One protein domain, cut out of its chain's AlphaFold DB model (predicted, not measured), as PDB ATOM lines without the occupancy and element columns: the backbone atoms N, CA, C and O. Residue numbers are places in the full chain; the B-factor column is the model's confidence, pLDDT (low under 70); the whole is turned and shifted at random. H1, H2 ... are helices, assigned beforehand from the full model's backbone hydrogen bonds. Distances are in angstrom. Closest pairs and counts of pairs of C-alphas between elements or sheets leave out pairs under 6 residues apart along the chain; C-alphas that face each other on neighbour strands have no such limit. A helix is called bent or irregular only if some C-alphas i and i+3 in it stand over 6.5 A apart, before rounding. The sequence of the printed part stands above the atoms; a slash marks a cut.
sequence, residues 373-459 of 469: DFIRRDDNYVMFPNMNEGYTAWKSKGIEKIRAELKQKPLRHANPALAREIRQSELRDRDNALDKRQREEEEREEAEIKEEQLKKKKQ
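What this domain is: This is residues 373 to 459 of the 469 residues of an uncharacterized protein of Arthrobotrys flagrans (UniProt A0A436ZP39). A small hooked head, made of the loop 373 to 390, H1 and H2, is joined by a sharp corner to one long helix, H3, whose residues 431 to 459 stick out as a free arm and make the length. The 87 printed residues hold H1, H2 and H3 in that order, with no named strand: all helix. The whole is extended, radius of gyration of the C-alphas 19.8 A, spanning 66 by 29 by 21 A.

Where its parts are: H1 is residues 391 to 396, with C-alpha 391 at (9.494, -26.357, 22.290). H2, residues 399 to 412, is 20.1 A long and irregular, but only just: C-alphas 407 and 410 are 6.9 A apart. H3, residues 416 to 459, is 64.1 A long and ends at (50.530, -32.419, 44.221).

How they stand to each other: H1 and H2 are close but not clearly touching, closest at C-alphas Trp 394 and Ile 402, 7.2 A, at a steep tilt of 58 degrees, opposite ways. H2 and H3 are likewise close but not clearly touching, closest at C-alphas Arg 412 and Ala 419, 6.1 A, at a steep 51 degrees, opposite ways. H1 and H3 are apart. Each O i to N i+4 pair is within hydrogen-bond range in H1 and H3, and 8 of 10 in H2.

The domain as a whole: The farthest C-alphas, Ala 414 and Gln 459, are 67.2 A apart. The printed part has no cut, and both links are tight. Among the residues with pLDDT under 70 are 385 to 387 and 412 to 423.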
ATOM      1  N   ASP A 373      15.728 -28.575  12.594       84.44
ATOM      2  CA  ASP A 373      16.809 -27.663  12.953       84.44
ATOM      3  C   ASP A 373      16.288 -26.376  13.578       84.44
ATOM      4  O   ASP A 373      17.062 -25.649  14.176       84.44
ATOM      5  N   PHE A 374      14.992 -26.077  13.455       86.62
ATOM      6  CA  PHE A 374      14.404 -24.871  14.043       86.62
ATOM      7  C   PHE A 374      13.096 -25.123  14.793       86.62
ATOM      8  O   PHE A 374      12.831 -24.449  15.783       86.62
ATOM      9  N   ILE A 375      12.280 -26.111  14.399       88.81
ATOM     10  CA  ILE A 375      11.009 -26.363  15.100       88.81
ATOM     11  C   ILE A 375      11.270 -26.934  16.490       88.81
ATOM     12  O   ILE A 375      10.602 -26.540  17.442       88.81
ATOM     13  N   ARG A 376      12.221 -27.869  16.611       85.62
ATOM     14  CA  ARG A 376      12.456 -28.624  17.851       85.62
ATOM     15  C   ARG A 376      13.467 -27.984  18.799       85.62
ATOM     16  O   ARG A 376      13.776 -28.600  19.814       85.62
ATOM     17  N   ARG A 377      13.987 -26.800  18.479       84.25
ATOM     18  CA  ARG A 377      14.949 -26.120  19.347       84.25
ATOM     19  C   ARG A 377      14.271 -25.555  20.590       84.25
ATOM     20  O   ARG A 377      13.112 -25.147  20.555       84.25
ATOM     21  N   ASP A 378      15.018 -25.497  21.681       81.88
ATOM     22  CA  ASP A 378      14.520 -24.957  22.947       81.88
ATOM     23  C   ASP A 378      14.423 -23.430  22.954       81.88
ATOM     24  O   ASP A 378      13.617 -22.874  23.695       81.88
ATOM     25  N   ASP A 379      15.163 -22.755  22.076       83.69
ATOM     26  CA  ASP A 379      15.023 -21.318  21.814       83.69
ATOM     27  C   ASP A 379      13.818 -20.980  20.914       83.69
ATOM     28  O   ASP A 379      13.468 -19.810  20.752       83.69
ATOM     29  N   ASN A 380      13.121 -21.986  20.369       86.12
ATOM     30  CA  ASN A 380      11.862 -21.784  19.664       86.12
ATOM     31  C   ASN A 380      10.713 -21.592  20.664       86.12
ATOM     32  O   ASN A 380      10.055 -22.546  21.097       86.12
ATOM     33  N   TYR A 381      10.449 -20.335  21.009       85.69
ATOM     34  CA  TYR A 381       9.327 -19.934  21.855       85.69
ATOM     35  C   TYR A 381       7.985 -20.040  21.109       85.69
ATOM     36  O   TYR A 381       7.418 -19.050  20.643       85.69
ATOM     37  N   VAL A 382       7.443 -21.259  21.027       82.81
ATOM     38  CA  VAL A 382       6.243 -21.621  20.237       82.81
ATOM     39  C   VAL A 382       5.006 -20.765  20.569       82.81
ATOM     40  O   VAL A 382       4.132 -20.554  19.725       82.81
ATOM     41  N   MET A 383       4.919 -20.256  21.801       78.12
ATOM     42  CA  MET A 383       3.786 -19.470  22.308       78.12
ATOM     43  C   MET A 383       4.120 -17.986  22.569       78.12
ATOM     44  O   MET A 383       3.365 -17.303  23.266       78.12
ATOM     45  N   PHE A 384       5.187 -17.454  21.961       75.00
ATOM     46  CA  PHE A 384       5.536 -16.028  22.028       75.00
ATOM     47  C   PHE A 384       4.362 -15.121  21.574       75.00
ATOM     48  O   PHE A 384       3.614 -15.497  20.659       75.00
ATOM     49  N   PRO A 385       4.155 -13.928  22.178       66.94
ATOM     50  CA  PRO A 385       4.939 -13.289  23.246       66.94
ATOM     51  C   PRO A 385       4.470 -13.588  24.673       66.94
ATOM     52  O   PRO A 385       5.078 -13.090  25.608       66.94
ATOM     53  N   ASN A 386       3.381 -14.338  24.831       61.47
ATOM     54  CA  ASN A 386       2.671 -14.456  26.107       61.47
ATOM     55  C   ASN A 386       3.175 -15.615  26.977       61.47
ATOM     56  O   ASN A 386       2.585 -15.860  28.017       61.47
ATOM     57  N   MET A 387       4.132 -16.406  26.477       66.31
ATOM     58  CA  MET A 387       4.724 -17.558  27.155       66.31
ATOM     59  C   MET A 387       6.107 -17.832  26.548       66.31
ATOM     60  O   MET A 387       6.209 -18.373  25.442       66.31
ATOM     61  N   ASN A 388       7.168 -17.480  27.275       70.94
ATOM     62  CA  ASN A 388       8.569 -17.619  26.842       70.94
ATOM     63  C   ASN A 388       9.150 -19.017  27.117       70.94
ATOM     64  O   ASN A 388      10.322 -19.166  27.452       70.94
ATOM     65  N   GLU A 389       8.330 -20.057  26.996       79.19
ATOM     66  CA  GLU A 389       8.786 -21.439  27.136       79.19
ATOM     67  C   GLU A 389       9.118 -22.056  25.773       79.19
ATOM     68  O   GLU A 389       8.408 -21.835  24.787       79.19
ATOM     69  N   GLY A 390      10.196 -22.842  25.742       83.06
ATOM     70  CA  GLY A 390      10.704 -23.512  24.548       83.06
ATOM     71  C   GLY A 390       9.858 -24.696  24.075       83.06
ATOM     72  O   GLY A 390       8.925 -25.149  24.749       83.06
ATOM     73  N   TYR A 391      10.212 -25.241  22.910       85.88
ATOM     74  CA  TYR A 391       9.494 -26.357  22.290       85.88
ATOM     75  C   TYR A 391       9.406 -27.601  23.190       85.88
ATOM     76  O   TYR A 391       8.332 -28.197  23.306       85.88
ATOM     77  N   THR A 392      10.496 -28.004  23.850       86.06
ATOM     78  CA  THR A 392      10.507 -29.204  24.712       86.06
ATOM     79  C   THR A 392       9.618 -29.057  25.947       86.06
ATOM     80  O   THR A 392       8.903 -29.999  26.295       86.06
ATOM     81  N   ALA A 393       9.590 -27.870  26.558       86.12
ATOM     82  CA  ALA A 393       8.733 -27.556  27.700       86.12
ATOM     83  C   ALA A 393       7.243 -27.617  27.331       86.12
ATOM     84  O   ALA A 393       6.429 -28.176  28.066       86.12
ATOM     85  N   TRP A 394       6.867 -27.123  26.150       85.12
ATOM     86  CA  TRP A 394       5.496 -27.282  25.663       85.12
ATOM     87  C   TRP A 394       5.169 -28.717  25.273       85.12
ATOM     88  O   TRP A 394       4.056 -29.181  25.523       85.12
ATOM     89  N   LYS A 395       6.131 -29.450  24.711       87.56
ATOM     90  CA  LYS A 395       5.950 -30.859  24.354       87.56
ATOM     91  C   LYS A 395       5.649 -31.728  25.581       87.56
ATOM     92  O   LYS A 395       4.813 -32.623  25.481       87.56
ATOM     93  N   SER A 396       6.276 -31.457  26.729       88.88
ATOM     94  CA  SER A 396       6.055 -32.218  27.972       88.88
ATOM     95  C   SER A 396       4.683 -31.962  28.612       88.88
ATOM     96  O   SER A 396       4.159 -32.824  29.312       88.88
ATOM     97  N   LYS A 397       4.054 -30.815  28.324       86.56
ATOM     98  CA  LYS A 397       2.739 -30.412  28.857       86.56
ATOM     99  C   LYS A 397       1.533 -31.136  28.242       86.56
ATOM    100  O   LYS A 397       0.433 -31.019  28.779       86.56
ATOM    101  N   GLY A 398       1.716 -31.868  27.142       88.88
ATOM    102  CA  GLY A 398       0.655 -32.639  26.488       88.88
ATOM    103  C   GLY A 398      -0.309 -31.816  25.617       88.88
ATOM    104  O   GLY A 398      -0.456 -30.601  25.753       88.88
ATOM    105  N   ILE A 399      -0.988 -32.500  24.686       91.44
ATOM    106  CA  ILE A 399      -1.814 -31.872  23.634       91.44
ATOM    107  C   ILE A 399      -3.022 -31.121  24.208       91.44
ATOM    108  O   ILE A 399      -3.383 -30.064  23.690       91.44
ATOM    109  N   GLU A 400      -3.653 -31.638  25.262       89.38
ATOM    110  CA  GLU A 400      -4.852 -31.024  25.843       89.38
ATOM    111  C   GLU A 400      -4.563 -29.635  26.411       89.38
ATOM    112  O   GLU A 400      -5.267 -28.676  26.089       89.38
ATOM    113  N   LYS A 401      -3.468 -29.505  27.169       85.75
ATOM    114  CA  LYS A 401      -3.018 -28.228  27.728       85.75
ATOM    115  C   LYS A 401      -2.628 -27.245  26.627       85.75
ATOM    116  O   LYS A 401      -3.043 -26.092  26.672       85.75
ATOM    117  N   ILE A 402      -1.926 -27.706  25.587       88.25
ATOM    118  CA  ILE A 402      -1.600 -26.876  24.414       88.25
ATOM    119  C   ILE A 402      -2.880 -26.346  23.748       88.25
ATOM    120  O   ILE A 402      -2.987 -25.153  23.467       88.25
ATOM    121  N   ARG A 403      -3.877 -27.207  23.505       89.50
ATOM    122  CA  ARG A 403      -5.147 -26.805  22.875       89.50
ATOM    123  C   ARG A 403      -5.964 -25.864  23.761       89.50
ATOM    124  O   ARG A 403      -6.606 -24.960  23.227       89.50
ATOM    125  N   ALA A 404      -5.950 -26.057  25.078       87.00
ATOM    126  CA  ALA A 404      -6.603 -25.159  26.028       87.00
ATOM    127  C   ALA A 404      -5.977 -23.754  25.993       87.00
ATOM    128  O   ALA A 404      -6.699 -22.768  25.853       87.00
ATOM    129  N   GLU A 405      -4.648 -23.662  26.012       82.62
ATOM    130  CA  GLU A 405      -3.927 -22.383  25.925       82.62
ATOM    131  C   GLU A 405      -4.130 -21.694  24.568       82.62
ATOM    132  O   GLU A 405      -4.342 -20.483  24.508       82.62
ATOM    133  N   LEU A 406      -4.172 -22.451  23.466       84.25
ATOM    134  CA  LEU A 406      -4.489 -21.903  22.142       84.25
ATOM    135  C   LEU A 406      -5.887 -21.275  22.084       84.25
ATOM    136  O   LEU A 406      -6.052 -20.239  21.445       84.25
ATOM    137  N   LYS A 407      -6.879 -21.854  22.771       84.94
ATOM    138  CA  LYS A 407      -8.224 -21.260  22.879       84.94
ATOM    139  C   LYS A 407      -8.218 -19.960  23.685       84.94
ATOM    140  O   LYS A 407      -9.002 -19.063  23.390       84.94
ATOM    141  N   GLN A 408      -7.340 -19.841  24.680       78.06
ATOM    142  CA  GLN A 408      -7.207 -18.629  25.494       78.06
ATOM    143  C   GLN A 408      -6.373 -17.530  24.821       78.06
ATOM    144  O   GLN A 408      -6.548 -16.352  25.136       78.06
ATOM    145  N   LYS A 409      -5.484 -17.883  23.885       75.00
ATOM    146  CA  LYS A 409      -4.557 -16.945  23.232       75.00
ATOM    147  C   LYS A 409      -5.256 -15.715  22.618       75.00
ATOM    148  O   LYS A 409      -4.806 -14.608  22.911       75.00
ATOM    149  N   PRO A 410      -6.371 -15.834  21.865       75.31
ATOM    150  CA  PRO A 410      -7.096 -14.674  21.338       75.31
ATOM    151  C   PRO A 410      -7.723 -13.796  22.429       75.31
ATOM    152  O   PRO A 410      -7.724 -12.575  22.310       75.31
ATOM    153  N   LEU A 411      -8.213 -14.403  23.515       70.06
ATOM    154  CA  LEU A 411      -8.867 -13.690  24.618       70.06
ATOM    155  C   LEU A 411      -7.886 -12.780  25.368       70.06
ATOM    156  O   LEU A 411      -8.263 -11.703  25.819       70.06
ATOM    157  N   ARG A 412      -6.605 -13.159  25.432       63.97
ATOM    158  CA  ARG A 412      -5.549 -12.316  26.017       63.97
ATOM    159  C   ARG A 412      -5.233 -11.082  25.168       63.97
ATOM    160  O   ARG A 412      -4.787 -10.080  25.711       63.97
ATOM    161  N   HIS A 413      -5.518 -11.102  23.865       63.88
ATOM    162  CA  HIS A 413      -5.387  -9.919  23.008       63.88
ATOM    163  C   HIS A 413      -6.552  -8.923  23.161       63.88
ATOM    164  O   HIS A 413      -6.420  -7.781  22.725       63.88
ATOM    165  N   ALA A 414      -7.664  -9.315  23.799       62.75
ATOM    166  CA  ALA A 414      -8.850  -8.469  23.957       62.75
ATOM    167  C   ALA A 414      -8.697  -7.363  25.022       62.75
ATOM    168  O   ALA A 414      -9.410  -6.366  24.960       62.75
ATOM    169  N   ASN A 415      -7.755  -7.494  25.968       64.25
ATOM    170  CA  ASN A 415      -7.418  -6.439  26.929       64.25
ATOM    171  C   ASN A 415      -5.927  -6.055  26.815       64.25
ATOM    172  O   ASN A 415      -5.078  -6.635  27.500       64.25
ATOM    173  N   PRO A 416      -5.583  -5.080  25.952       63.44
ATOM    174  CA  PRO A 416      -4.198  -4.721  25.652       63.44
ATOM    175  C   PRO A 416      -3.406  -4.212  26.861       63.44
ATOM    176  O   PRO A 416      -2.183  -4.329  26.868       63.44
ATOM    177  N   ALA A 417      -4.078  -3.635  27.863       64.94
ATOM    178  CA  ALA A 417      -3.437  -3.127  29.075       64.94
ATOM    179  C   ALA A 417      -2.984  -4.280  29.982       64.94
ATOM    180  O   ALA A 417      -1.805  -4.364  30.315       64.94
ATOM    181  N   LEU A 418      -3.887  -5.225  30.259       63.44
ATOM    182  CA  LEU A 418      -3.581  -6.425  31.043       63.44
ATOM    183  C   LEU A 418      -2.527  -7.301  30.346       63.44
ATOM    184  O   LEU A 418      -1.610  -7.808  30.983       63.44
ATOM    185  N   ALA A 419      -2.601  -7.423  29.017       61.19
ATOM    186  CA  ALA A 419      -1.607  -8.153  28.232       61.19
ATOM    187  C   ALA A 419      -0.209  -7.511  28.289       61.19
ATOM    188  O   ALA A 419       0.793  -8.221  28.271       61.19
ATOM    189  N   ARG A 420      -0.117  -6.175  28.357       64.94
ATOM    190  CA  ARG A 420       1.161  -5.460  28.521       64.94
ATOM    191  C   ARG A 420       1.734  -5.628  29.922       64.94
ATOM    192  O   ARG A 420       2.947  -5.753  30.047       64.94
ATOM    193  N   GLU A 421       0.884  -5.633  30.940       67.06
ATOM    194  CA  GLU A 421       1.294  -5.798  32.334       67.06
ATOM    195  C   GLU A 421       1.825  -7.214  32.596       67.06
ATOM    196  O   GLU A 421       2.957  -7.354  33.051       67.06
ATOM    197  N   ILE A 422       1.087  -8.246  32.162       64.25
ATOM    198  CA  ILE A 422       1.534  -9.652  32.205       64.25
ATOM    199  C   ILE A 422       2.845  -9.831  31.424       64.25
ATOM    200  O   ILE A 422       3.772 -10.497  31.876       64.25
ATOM    201  N   ARG A 423       2.980  -9.172  30.267       63.88
ATOM    202  CA  ARG A 423       4.218  -9.208  29.479       63.88
ATOM    203  C   ARG A 423       5.405  -8.603  30.226       63.88
ATOM    204  O   ARG A 423       6.508  -9.129  30.141       63.88
ATOM    205  N   GLN A 424       5.206  -7.480  30.913       70.62
ATOM    206  CA  GLN A 424       6.275  -6.842  31.681       70.62
ATOM    207  C   GLN A 424       6.653  -7.659  32.916       70.62
ATOM    208  O   GLN A 424       7.840  -7.718  33.232       70.62
ATOM    209  N   SER A 425       5.695  -8.310  33.585       70.12
ATOM    210  CA  SER A 425       6.004  -9.212  34.699       70.12
ATOM    211  C   SER A 425       6.778 -10.443  34.226       70.12
ATOM    212  O   SER A 425       7.836 -10.729  34.770       70.12
ATOM    213  N   GLU A 426       6.341 -11.099  33.146       66.81
ATOM    214  CA  GLU A 426       7.023 -12.282  32.598       66.81
ATOM    215  C   GLU A 426       8.436 -11.969  32.073       66.81
ATOM    216  O   GLU A 426       9.344 -12.793  32.190       66.81
ATOM    217  N   LEU A 427       8.650 -10.775  31.502       69.75
ATOM    218  CA  LEU A 427       9.984 -10.315  31.098       69.75
ATOM    219  C   LEU A 427      10.898 -10.087  32.306       69.75
ATOM    220  O   LEU A 427      12.049 -10.511  32.269       69.75
ATOM    221  N   ARG A 428      10.387  -9.479  33.385       73.62
ATOM    222  CA  ARG A 428      11.148  -9.285  34.632       73.62
ATOM    223  C   ARG A 428      11.518 -10.616  35.279       73.62
ATOM    224  O   ARG A 428      12.661 -10.796  35.681       73.62
ATOM    225  N   ASP A 429      10.579 -11.557  35.338       73.00
ATOM    226  CA  ASP A 429      10.830 -12.892  35.889       73.00
ATOM    227  C   ASP A 429      11.875 -13.657  35.064       73.00
ATOM    228  O   ASP A 429      12.709 -14.372  35.619       73.00
ATOM    229  N   ARG A 430      11.879 -13.467  33.737       65.75
ATOM    230  CA  ARG A 430      12.895 -14.031  32.841       65.75
ATOM    231  C   ARG A 430      14.272 -13.424  33.079       65.75
ATOM    232  O   ARG A 430      15.232 -14.180  33.179       65.75
ATOM    233  N   ASP A 431      14.370 -12.101  33.133       74.75
ATOM    234  CA  ASP A 431      15.652 -11.422  33.332       74.75
ATOM    235  C   ASP A 431      16.245 -11.840  34.697       74.75
ATOM    236  O   ASP A 431      17.402 -12.241  34.769       74.75
ATOM    237  N   ASN A 432      15.405 -11.965  35.733       76.19
ATOM    238  CA  ASN A 432      15.799 -12.532  37.029       76.19
ATOM    239  C   ASN A 432      16.259 -14.005  36.946       76.19
ATOM    240  O   ASN A 432      17.186 -14.410  37.648       76.19
ATOM    241  N   ALA A 433      15.606 -14.837  36.129       74.12
ATOM    242  CA  ALA A 433      15.972 -16.245  35.963       74.12
ATOM    243  C   ALA A 433      17.274 -16.434  35.166       74.12
ATOM    244  O   ALA A 433      18.025 -17.367  35.450       74.12
ATOM    245  N   LEU A 434      17.541 -15.568  34.183       75.12
ATOM    246  CA  LEU A 434      18.800 -15.538  33.436       75.12
ATOM    247  C   LEU A 434      19.954 -15.094  34.337       75.12
ATOM    248  O   LEU A 434      20.949 -15.809  34.407       75.12
ATOM    249  N   ASP A 435      19.770 -14.014  35.100       78.69
ATOM    250  CA  ASP A 435      20.747 -13.550  36.093       78.69
ATOM    251  C   ASP A 435      21.068 -14.648  37.112       78.69
ATOM    252  O   ASP A 435      22.220 -14.850  37.491       78.69
ATOM    253  N   LYS A 436      20.053 -15.404  37.548       80.25
ATOM    254  CA  LYS A 436      20.254 -16.526  38.468       80.25
ATOM    255  C   LYS A 436      21.074 -17.655  37.837       80.25
ATOM    256  O   LYS A 436      21.968 -18.171  38.493       80.25
ATOM    257  N   ARG A 437      20.793 -18.032  36.583       77.38
ATOM    258  CA  ARG A 437      21.563 -19.071  35.874       77.38
ATOM    259  C   ARG A 437      23.007 -18.649  35.634       77.38
ATOM    260  O   ARG A 437      23.890 -19.467  35.835       77.38
ATOM    261  N   GLN A 438      23.235 -17.390  35.263       81.19
ATOM    262  CA  GLN A 438      24.585 -16.849  35.091       81.19
ATOM    263  C   GLN A 438      25.366 -16.886  36.403       81.19
ATOM    264  O   GLN A 438      26.487 -17.375  36.421       81.19
ATOM    265  N   ARG A 439      24.748 -16.489  37.524       80.12
ATOM    266  CA  ARG A 439      25.373 -16.615  38.852       80.12
ATOM    267  C   ARG A 439      25.671 -18.067  39.226       80.12
ATOM    268  O   ARG A 439      26.732 -18.346  39.762       80.12
ATOM    269  N   GLU A 440      24.760 -18.996  38.938       82.88
ATOM    270  CA  GLU A 440      24.976 -20.431  39.184       82.88
ATOM    271  C   GLU A 440      26.094 -21.022  38.296       82.88
ATOM    272  O   GLU A 440      26.787 -21.941  38.729       82.88
ATOM    273  N   GLU A 441      26.279 -20.521  37.071       82.62
ATOM    274  CA  GLU A 441      27.397 -20.884  36.186       82.62
ATOM    275  C   GLU A 441      28.725 -20.286  36.676       82.62
ATOM    276  O   GLU A 441      29.694 -21.028  36.815       82.62
ATOM    277  N   GLU A 442      28.754 -19.002  37.046       84.25
ATOM    278  CA  GLU A 442      29.926 -18.335  37.638       84.25
ATOM    279  C   GLU A 442      30.377 -19.026  38.939       84.25
ATOM    280  O   GLU A 442      31.561 -19.304  39.129       84.25
ATOM    281  N   GLU A 443      29.437 -19.386  39.820       84.88
ATOM    282  CA  GLU A 443      29.727 -20.125  41.055       84.88
ATOM    283  C   GLU A 443      30.300 -21.527  40.781       84.88
ATOM    284  O   GLU A 443      31.163 -22.002  41.529       84.88
ATOM    285  N   ARG A 444      29.849 -22.202  39.712       82.56
ATOM    286  CA  ARG A 444      30.394 -23.504  39.289       82.56
ATOM    287  C   ARG A 444      31.801 -23.370  38.723       82.56
ATOM    288  O   ARG A 444      32.666 -24.146  39.122       82.56
ATOM    289  N   GLU A 445      32.046 -22.386  37.863       82.75
ATOM    290  CA  GLU A 445      33.382 -22.115  37.321       82.75
ATOM    291  C   GLU A 445      34.372 -21.754  38.441       82.75
ATOM    292  O   GLU A 445      35.481 -22.291  38.497       82.75
ATOM    293  N   GLU A 446      33.968 -20.923  39.407       84.19
ATOM    294  CA  GLU A 446      34.794 -20.619  40.577       84.19
ATOM    295  C   GLU A 446      35.098 -21.858  41.433       84.19
ATOM    296  O   GLU A 446      36.204 -21.990  41.974       84.19
ATOM    297  N   ALA A 447      34.122 -22.754  41.598       82.44
ATOM    298  CA  ALA A 447      34.300 -23.999  42.336       82.44
ATOM    299  C   ALA A 447      35.277 -24.944  41.618       82.44
ATOM    300  O   ALA A 447      36.166 -25.497  42.272       82.44
ATOM    301  N   GLU A 448      35.176 -25.069  40.293       83.44
ATOM    302  CA  GLU A 448      36.101 -25.856  39.469       83.44
ATOM    303  C   GLU A 448      37.531 -25.304  39.542       83.44
ATOM    304  O   GLU A 448      38.474 -26.062  39.795       83.44
ATOM    305  N   ILE A 449      37.705 -23.980  39.447       84.81
ATOM    306  CA  ILE A 449      39.015 -23.321  39.591       84.81
ATOM    307  C   ILE A 449      39.606 -23.575  40.986       84.81
ATOM    308  O   ILE A 449      40.794 -23.892  41.116       84.81
ATOM    309  N   LYS A 450      38.799 -23.470  42.051       84.31
ATOM    310  CA  LYS A 450      39.241 -23.762  43.427       84.31
ATOM    311  C   LYS A 450      39.628 -25.231  43.600       84.31
ATOM    312  O   LYS A 450      40.628 -25.517  44.264       84.31
ATOM    313  N   GLU A 451      38.888 -26.162  43.003       81.19
ATOM    314  CA  GLU A 451      39.197 -27.593  43.060       81.19
ATOM    315  C   GLU A 451      40.496 -27.923  42.309       81.19
ATOM    316  O   GLU A 451      41.336 -28.679  42.811       81.19
ATOM    317  N   GLU A 452      40.722 -27.305  41.150       80.38
ATOM    318  CA  GLU A 452      41.953 -27.464  40.374       80.38
ATOM    319  C   GLU A 452      43.172 -26.879  41.113       80.38
ATOM    320  O   GLU A 452      44.236 -27.504  41.172       80.38
ATOM    321  N   GLN A 453      43.015 -25.724  41.768       79.12
ATOM    322  CA  GLN A 453      44.046 -25.141  42.635       79.12
ATOM    323  C   GLN A 453      44.349 -26.020  43.857       79.12
ATOM    324  O   GLN A 453      45.514 -26.157  44.249       79.12
ATOM    325  N   LEU A 454      43.334 -26.654  44.454       78.94
ATOM    326  CA  LEU A 454      43.512 -27.576  45.579       78.94
ATOM    327  C   LEU A 454      44.246 -28.855  45.147       78.94
ATOM    328  O   LEU A 454      45.120 -29.334  45.876       78.94
ATOM    329  N   LYS A 455      43.942 -29.387  43.954       79.50
ATOM    330  CA  LYS A 455      44.662 -30.521  43.349       79.50
ATOM    331  C   LYS A 455      46.131 -30.171  43.083       79.50
ATOM    332  O   LYS A 455      47.004 -30.945  43.477       79.50
ATOM    333  N   LYS A 456      46.419 -28.980  42.539       77.12
ATOM    334  CA  LYS A 456      47.797 -28.484  42.333       77.12
ATOM    335  C   LYS A 456      48.564 -28.313  43.652       77.12
ATOM    336  O   LYS A 456      49.708 -28.750  43.748       77.12
ATOM    337  N   LYS A 457      47.930 -27.776  44.704       75.56
ATOM    338  CA  LYS A 457      48.541 -27.674  46.047       75.56
ATOM    339  C   LYS A 457      48.821 -29.038  46.684       75.56
ATOM    340  O   LYS A 457      49.873 -29.214  47.292       75.56
ATOM    341  N   LYS A 458      47.916 -30.012  46.542       72.44
ATOM    342  CA  LYS A 458      48.132 -31.380  47.050       72.44
ATOM    343  C   LYS A 458      49.245 -32.116  46.298       72.44
ATOM    344  O   LYS A 458      49.984 -32.859  46.931       72.44
ATOM    345  N   GLN A 459      49.401 -31.883  44.993       65.75
ATOM    346  CA  GLN A 459      50.530 -32.419  44.221       65.75
ATOM    347  C   GLN A 459      51.872 -31.792  44.628       65.75
ATOM    348  O   GLN A 459      52.856 -32.514  44.744       65.75
TER     349      GLN A 459